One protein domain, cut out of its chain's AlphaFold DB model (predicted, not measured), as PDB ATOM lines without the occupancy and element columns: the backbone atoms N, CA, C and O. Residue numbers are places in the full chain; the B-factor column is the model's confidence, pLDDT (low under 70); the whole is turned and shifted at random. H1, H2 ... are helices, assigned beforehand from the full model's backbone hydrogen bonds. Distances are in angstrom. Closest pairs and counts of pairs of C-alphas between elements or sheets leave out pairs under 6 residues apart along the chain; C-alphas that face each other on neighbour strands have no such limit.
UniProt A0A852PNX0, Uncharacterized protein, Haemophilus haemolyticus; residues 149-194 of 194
ATOM      1  N   ILE A 149       1.675  37.855  29.536       91.44
ATOM      2  CA  ILE A 149       2.855  38.390  28.856       91.44
ATOM      3  C   ILE A 149       3.727  39.221  29.801       91.44
ATOM      4  O   ILE A 149       3.225  40.015  30.595       91.44
ATOM      5  N   LEU A 150       5.046  39.077  29.664       92.81
ATOM      6  CA  LEU A 150       6.021  39.986  30.262       92.81
ATOM      7  C   LEU A 150       6.176  41.192  29.338       92.81
ATOM      8  O   LEU A 150       6.731  41.073  28.241       92.81
ATOM      9  N   ARG A 151       5.660  42.343  29.767       91.38
ATOM     10  CA  ARG A 151       5.606  43.580  28.978       91.38
ATOM     11  C   ARG A 151       6.991  44.018  28.527       91.38
ATOM     12  O   ARG A 151       7.183  44.250  27.341       91.38
ATOM     13  N   VAL A 152       7.972  44.056  29.430       91.56
ATOM     14  CA  VAL A 152       9.337  44.504  29.094       91.56
ATOM     15  C   VAL A 152       9.937  43.617  28.003       91.56
ATOM     16  O   VAL A 152      10.494  44.108  27.022       91.56
ATOM     17  N   LEU A 153       9.788  42.299  28.147       93.81
ATOM     18  CA  LEU A 153      10.272  41.334  27.165       93.81
ATOM     19  C   LEU A 153       9.541  41.472  25.824       93.81
ATOM     20  O   LEU A 153      10.169  41.366  24.771       93.81
ATOM     21  N   ASN A 154       8.232  41.719  25.856       94.44
ATOM     22  CA  ASN A 154       7.429  41.937  24.661       94.44
ATOM     23  C   ASN A 154       7.863  43.201  23.900       94.44
ATOM     24  O   ASN A 154       8.026  43.142  22.683       94.44
ATOM     25  N   GLU A 155       8.144  44.304  24.598       93.44
ATOM     26  CA  GLU A 155       8.667  45.536  23.987       93.44
ATOM     27  C   GLU A 155      10.078  45.336  23.404       93.44
ATOM     28  O   GLU A 155      10.403  45.852  22.333       93.44
ATOM     29  N   MET A 156      10.924  44.516  24.043       93.69
ATOM     30  CA  MET A 156      12.213  44.126  23.452       93.69
ATOM     31  C   MET A 156      12.020  43.350  22.145       93.69
ATOM     32  O   MET A 156      12.727  43.595  21.167       93.69
ATOM     33  N   CYS A 157      11.062  42.424  22.112       95.38
ATOM     34  CA  CYS A 157      10.721  41.681  20.900       95.38
ATOM     35  C   CYS A 157      10.109  42.583  19.824       95.38
ATOM     36  O   CYS A 157      10.399  42.376  18.648       95.38
ATOM     37  N   TRP A 158       9.335  43.600  20.212       95.69
ATOM     38  CA  TRP A 158       8.821  44.618  19.297       95.69
ATOM     39  C   TRP A 158       9.968  45.363  18.608       95.69
ATOM     40  O   TRP A 158       9.982  45.451  17.385       95.69
ATOM     41  N   ASN A 159      10.982  45.812  19.358       95.00
ATOM     42  CA  ASN A 159      12.155  46.484  18.782       95.00
ATOM     43  C   ASN A 159      12.927  45.596  17.798       95.00
ATOM     44  O   ASN A 159      13.478  46.076  16.810       95.00
ATOM     45  N   GLU A 160      12.996  44.296  18.064       94.50
ATOM     46  CA  GLU A 160      13.678  43.355  17.178       94.50
ATOM     47  C   GLU A 160      12.891  43.022  15.922       94.50
ATOM     48  O   GLU A 160      13.497  42.831  14.868       94.50
ATOM     49  N   GLU A 161      11.565  42.964  16.026       96.25
ATOM     50  CA  GLU A 161      10.694  42.879  14.860       96.25
ATOM     51  C   GLU A 161      10.801  44.158  14.026       96.25
ATOM     52  O   GLU A 161      11.093  44.092  12.837       96.25
ATOM     53  N   ALA A 162      10.705  45.326  14.664       95.06
ATOM     54  CA  ALA A 162      10.887  46.626  14.027       95.06
ATOM     55  C   ALA A 162      12.229  46.714  13.289       95.06
ATOM     56  O   ALA A 162      12.280  47.129  12.132       95.06
ATOM     57  N   LYS A 163      13.313  46.243  13.915       94.69
ATOM     58  CA  LYS A 163      14.627  46.148  13.274       94.69
ATOM     59  C   LYS A 163      14.630  45.192  12.076       94.69
ATOM     60  O   LYS A 163      15.270  45.503  11.075       94.69
ATOM     61  N   ALA A 164      13.961  44.042  12.170       93.38
ATOM     62  CA  ALA A 164      13.883  43.067  11.080       93.38
ATOM     63  C   ALA A 164      13.088  43.596   9.875       93.38
ATOM     64  O   ALA A 164      13.468  43.331   8.739       93.38
ATOM     65  N   GLN A 165      12.049  44.392  10.132       91.81
ATOM     66  CA  GLN A 165      11.194  45.028   9.124       91.81
ATOM     67  C   GLN A 165      11.772  46.351   8.581       91.81
ATOM     68  O   GLN A 165      11.148  47.018   7.763       91.81
ATOM     69  N   GLY A 166      12.960  46.772   9.038       92.19
ATOM     70  CA  GLY A 166      13.613  48.001   8.570       92.19
ATOM     71  C   GLY A 166      13.029  49.305   9.132       92.19
ATOM     72  O   GLY A 166      13.305  50.380   8.599       92.19
ATOM     73  N   ILE A 167      12.254  49.244  10.220       91.75
ATOM     74  CA  ILE A 167      11.718  50.428  10.900       91.75
ATOM     75  C   ILE A 167      12.863  51.205  11.563       91.75
ATOM     76  O   ILE A 167      13.702  50.641  12.277       91.75
ATOM     77  N   LYS A 168      12.874  52.527  11.349       90.19
ATOM     78  CA  LYS A 168      13.891  53.446  11.878       90.19
ATOM     79  C   LYS A 168      14.003  53.361  13.403       90.19
ATOM     80  O   LYS A 168      13.005  53.240  14.112       90.19
ATOM     81  N   SER A 169      15.229  53.515  13.902       86.56
ATOM     82  CA  SER A 169      15.553  53.460  15.334       86.56
ATOM     83  C   SER A 169      14.903  54.555  16.175       86.56
ATOM     84  O   SER A 169      14.771  54.399  17.385       86.56
ATOM     85  N   GLU A 170      14.465  55.647  15.553       87.44
ATOM     86  CA  GLU A 170      13.726  56.733  16.207       87.44
ATOM     87  C   GLU A 170      12.371  56.271  16.758       87.44
ATOM     88  O   GLU A 170      11.914  56.789  17.774       87.44
ATOM     89  N   CYS A 171      11.762  55.263  16.127       85.50
ATOM     90  CA  CYS A 171      10.496  54.676  16.557       85.50
ATOM     91  C   CYS A 171      10.683  53.556  17.592       85.50
ATOM     92  O   CYS A 171       9.701  52.940  18.005       85.50
ATOM     93  N   TRP A 172      11.926  53.233  17.974       89.56
ATOM     94  CA  TRP A 172      12.197  52.140  18.904       89.56
ATOM     95  C   TRP A 172      11.838  52.512  20.335       89.56
ATOM     96  O   TRP A 172      12.112  53.611  20.816       89.56
ATOM     97  N   LYS A 173      11.291  51.526  21.040       88.50
ATOM     98  CA  LYS A 173      10.939  51.610  22.450       88.50
ATOM     99  C   LYS A 173      12.195  51.744  23.291       88.50
ATOM    100  O   LYS A 173      13.133  50.945  23.160       88.50
ATOM    101  N   LYS A 174      12.227  52.743  24.171       88.00
ATOM    102  CA  LYS A 174      13.375  52.973  25.059       88.00
ATOM    103  C   LYS A 174      13.309  52.018  26.246       88.00
ATOM    104  O   LYS A 174      12.434  52.134  27.093       88.00
ATOM    105  N   ILE A 175      14.246  51.070  26.282       87.50
ATOM    106  CA  ILE A 175      14.337  50.042  27.327       87.50
ATOM    107  C   ILE A 175      15.703  50.137  27.993       87.50
ATOM    108  O   ILE A 175      16.735  49.953  27.327       87.50
ATOM    109  N   GLU A 176      15.684  50.381  29.300       87.31
ATOM    110  CA  GLU A 176      16.869  50.561  30.134       87.31
ATOM    111  C   GLU A 176      17.641  49.250  30.334       87.31
ATOM    112  O   GLU A 176      17.089  48.150  30.264       87.31
ATOM    113  N   TRP A 177      18.943  49.344  30.616       85.56
ATOM    114  CA  TRP A 177      19.817  48.167  30.726       85.56
ATOM    115  C   TRP A 177      19.386  47.191  31.836       85.56
ATOM    116  O   TRP A 177      19.462  45.977  31.648       85.56
ATOM    117  N   TYR A 178      18.889  47.702  32.967       83.94
ATOM    118  CA  TYR A 178      18.431  46.873  34.086       83.94
ATOM    119  C   TYR A 178      17.108  46.171  33.755       83.94
ATOM    120  O   TYR A 178      16.931  45.004  34.097       83.94
ATOM    121  N   GLN A 179      16.214  46.833  33.011       85.81
ATOM    122  CA  GLN A 179      14.979  46.221  32.517       85.81
ATOM    123  C   GLN A 179      15.295  45.051  31.580       85.81
ATOM    124  O   GLN A 179      14.684  43.993  31.698       85.81
ATOM    125  N   ARG A 180      16.308  45.197  30.714       84.75
ATOM    126  CA  ARG A 180      16.765  44.120  29.815       84.75
ATOM    127  C   ARG A 180      17.328  42.912  30.558       84.75
ATOM    128  O   ARG A 180      17.168  41.793  30.085       84.75
ATOM    129  N   LEU A 181      18.004  43.119  31.688       83.00
ATOM    130  CA  LEU A 181      18.607  42.020  32.447       83.00
ATOM    131  C   LEU A 181      17.542  41.153  33.137       83.00
ATOM    132  O   LEU A 181      17.646  39.927  33.143       83.00
ATOM    133  N   PHE A 182      16.502  41.786  33.684       85.38
ATOM    134  CA  PHE A 182      15.450  41.102  34.440       85.38
ATOM    135  C   PHE A 182      14.198  40.768  33.619       85.38
ATOM    136  O   PHE A 182      13.309  40.097  34.140       85.38
ATOM    137  N   SER A 183      14.150  41.142  32.334       85.00
ATOM    138  CA  SER A 183      12.972  41.007  31.463       85.00
ATOM    139  C   SER A 183      12.421  39.585  31.359       85.00
ATOM    140  O   SER A 183      11.247  39.397  31.072       85.00
ATOM    141  N   SER A 184      13.266  38.569  31.543       84.56
ATOM    142  CA  SER A 184      12.848  37.163  31.482       84.56
ATOM    143  C   SER A 184      12.254  36.649  32.799       84.56
ATOM    144  O   SER A 184      11.605  35.605  32.788       84.56
ATOM    145  N   PHE A 185      12.470  37.359  33.910       82.88
ATOM    146  CA  PHE A 185      11.992  36.979  35.240       82.88
ATOM    147  C   PHE A 185      10.756  37.782  35.656       82.88
ATOM    148  O   PHE A 185       9.757  37.178  36.040       82.88
ATOM    149  N   PHE A 186      10.813  39.116  35.570       84.69
ATOM    150  CA  PHE A 186       9.754  40.012  36.050       84.69
ATOM    151  C   PHE A 186       9.683  41.293  35.207       84.69
ATOM    152  O   PHE A 186      10.682  41.723  34.628       84.69
ATOM    153  N   ASP A 187       8.522  41.950  35.205       82.88
ATOM    154  CA  ASP A 187       8.355  43.271  34.595       82.88
ATOM    155  C   ASP A 187       8.830  44.379  35.542       82.88
ATOM    156  O   ASP A 187       8.144  44.763  36.490       82.88
ATOM    157  N   VAL A 188      10.019  44.916  35.274       75.12
ATOM    158  CA  VAL A 188      10.593  46.025  36.046       75.12
ATOM    159  C   VAL A 188      10.121  47.361  35.464       75.12
ATOM    160  O   VAL A 188      10.601  47.785  34.414       75.12
ATOM    161  N   TYR A 189       9.199  48.035  36.160       74.69
ATOM    162  CA  TYR A 189       8.658  49.363  35.812       74.69
ATOM    163  C   TYR A 189       8.244  49.514  34.333       74.69
ATOM    164  O   TYR A 189       8.823  50.328  33.607       74.69
ATOM    165  N   PRO A 190       7.238  48.754  33.862       75.25
ATOM    166  CA  PRO A 190       6.813  48.791  32.462       75.25
ATOM    167  C   PRO A 190       6.265  50.162  32.022       75.25
ATOM    168  O   PRO A 190       6.297  50.471  30.838       75.25
ATOM    169  N   GLU A 191       5.805  51.001  32.956       77.88
ATOM    170  CA  GLU A 191       5.245  52.337  32.675       77.88
ATOM    171  C   GLU A 191       6.276  53.349  32.151       77.88
ATOM    172  O   GLU A 191       5.913  54.336  31.516       77.88
ATOM    173  N   ASN A 192       7.569  53.104  32.381       75.81
ATOM    174  CA  ASN A 192       8.637  54.009  31.950       75.81
ATOM    175  C   ASN A 192       9.050  53.812  30.484       75.81
ATOM    176  O   ASN A 192       9.854  54.593  29.969       75.81
ATOM    177  N   ILE A 193       8.524  52.783  29.811       75.62
ATOM    178  CA  ILE A 193       8.836  52.503  28.409       75.62
ATOM    179  C   ILE A 193       8.060  53.494  27.533       75.62
ATOM    180  O   ILE A 193       6.831  53.486  27.504       75.62
ATOM    181  N   LYS A 194       8.796  54.353  26.820       65.88
ATOM    182  CA  LYS A 194       8.264  55.305  25.830       65.88
ATOM    183  C   LYS A 194       8.527  54.777  24.422       65.88
ATOM    184  O   LYS A 194       9.698  54.404  24.168       65.88
TER     185      LYS A 194
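What this domain is: This is residues 149 to 194 of the 194 residues of an uncharacterized protein of Haemophilus haemolyticus (UniProt A0A852PNX0). One long helix, H1, makes the long axis; from its last residue an unnamed stretch, residues 165 to 176, folds back toward its first end, where the short helix H2 packs steeply on residues 152 to 156. A second unnamed stretch, residues 183 to 194, follows H2. The 46 printed residues hold two named helices, H1 then H2, and no named strand; the class is all helix, with 20 residues in named elements, under half. The whole is compact, radius of gyration of the C-alphas 10.4 A, but elongated, spanning 29 by 16 by 16 A.

Where its parts are: H1, residues 151 to 164, runs 19.7 A from C-alpha 151 at (5.606, 43.580, 28.978) to C-alpha 164 at (13.883, 43.067, 11.080). H2, residues 177 to 182, ends with C-alpha 182 at (15.450, 41.102, 34.440).

How they stand to each other: H1 touches H2 with residues 152 to 156 alone; the closest C-alphas, of Val 152 and Gln 179, are 6.8 A apart. They run opposite ways at a steep tilt of 62 degrees. In H1 and H2 every O i to N i+4 pair is within hydrogen-bond range.

The domain as a whole: The two farthest C-alphas, of Gly 166 and Phe 185, are 28.9 A apart. The printed part has no cut. The link from H1 to H2 is long, 12 residues. Lys 194 is under pLDDT 70.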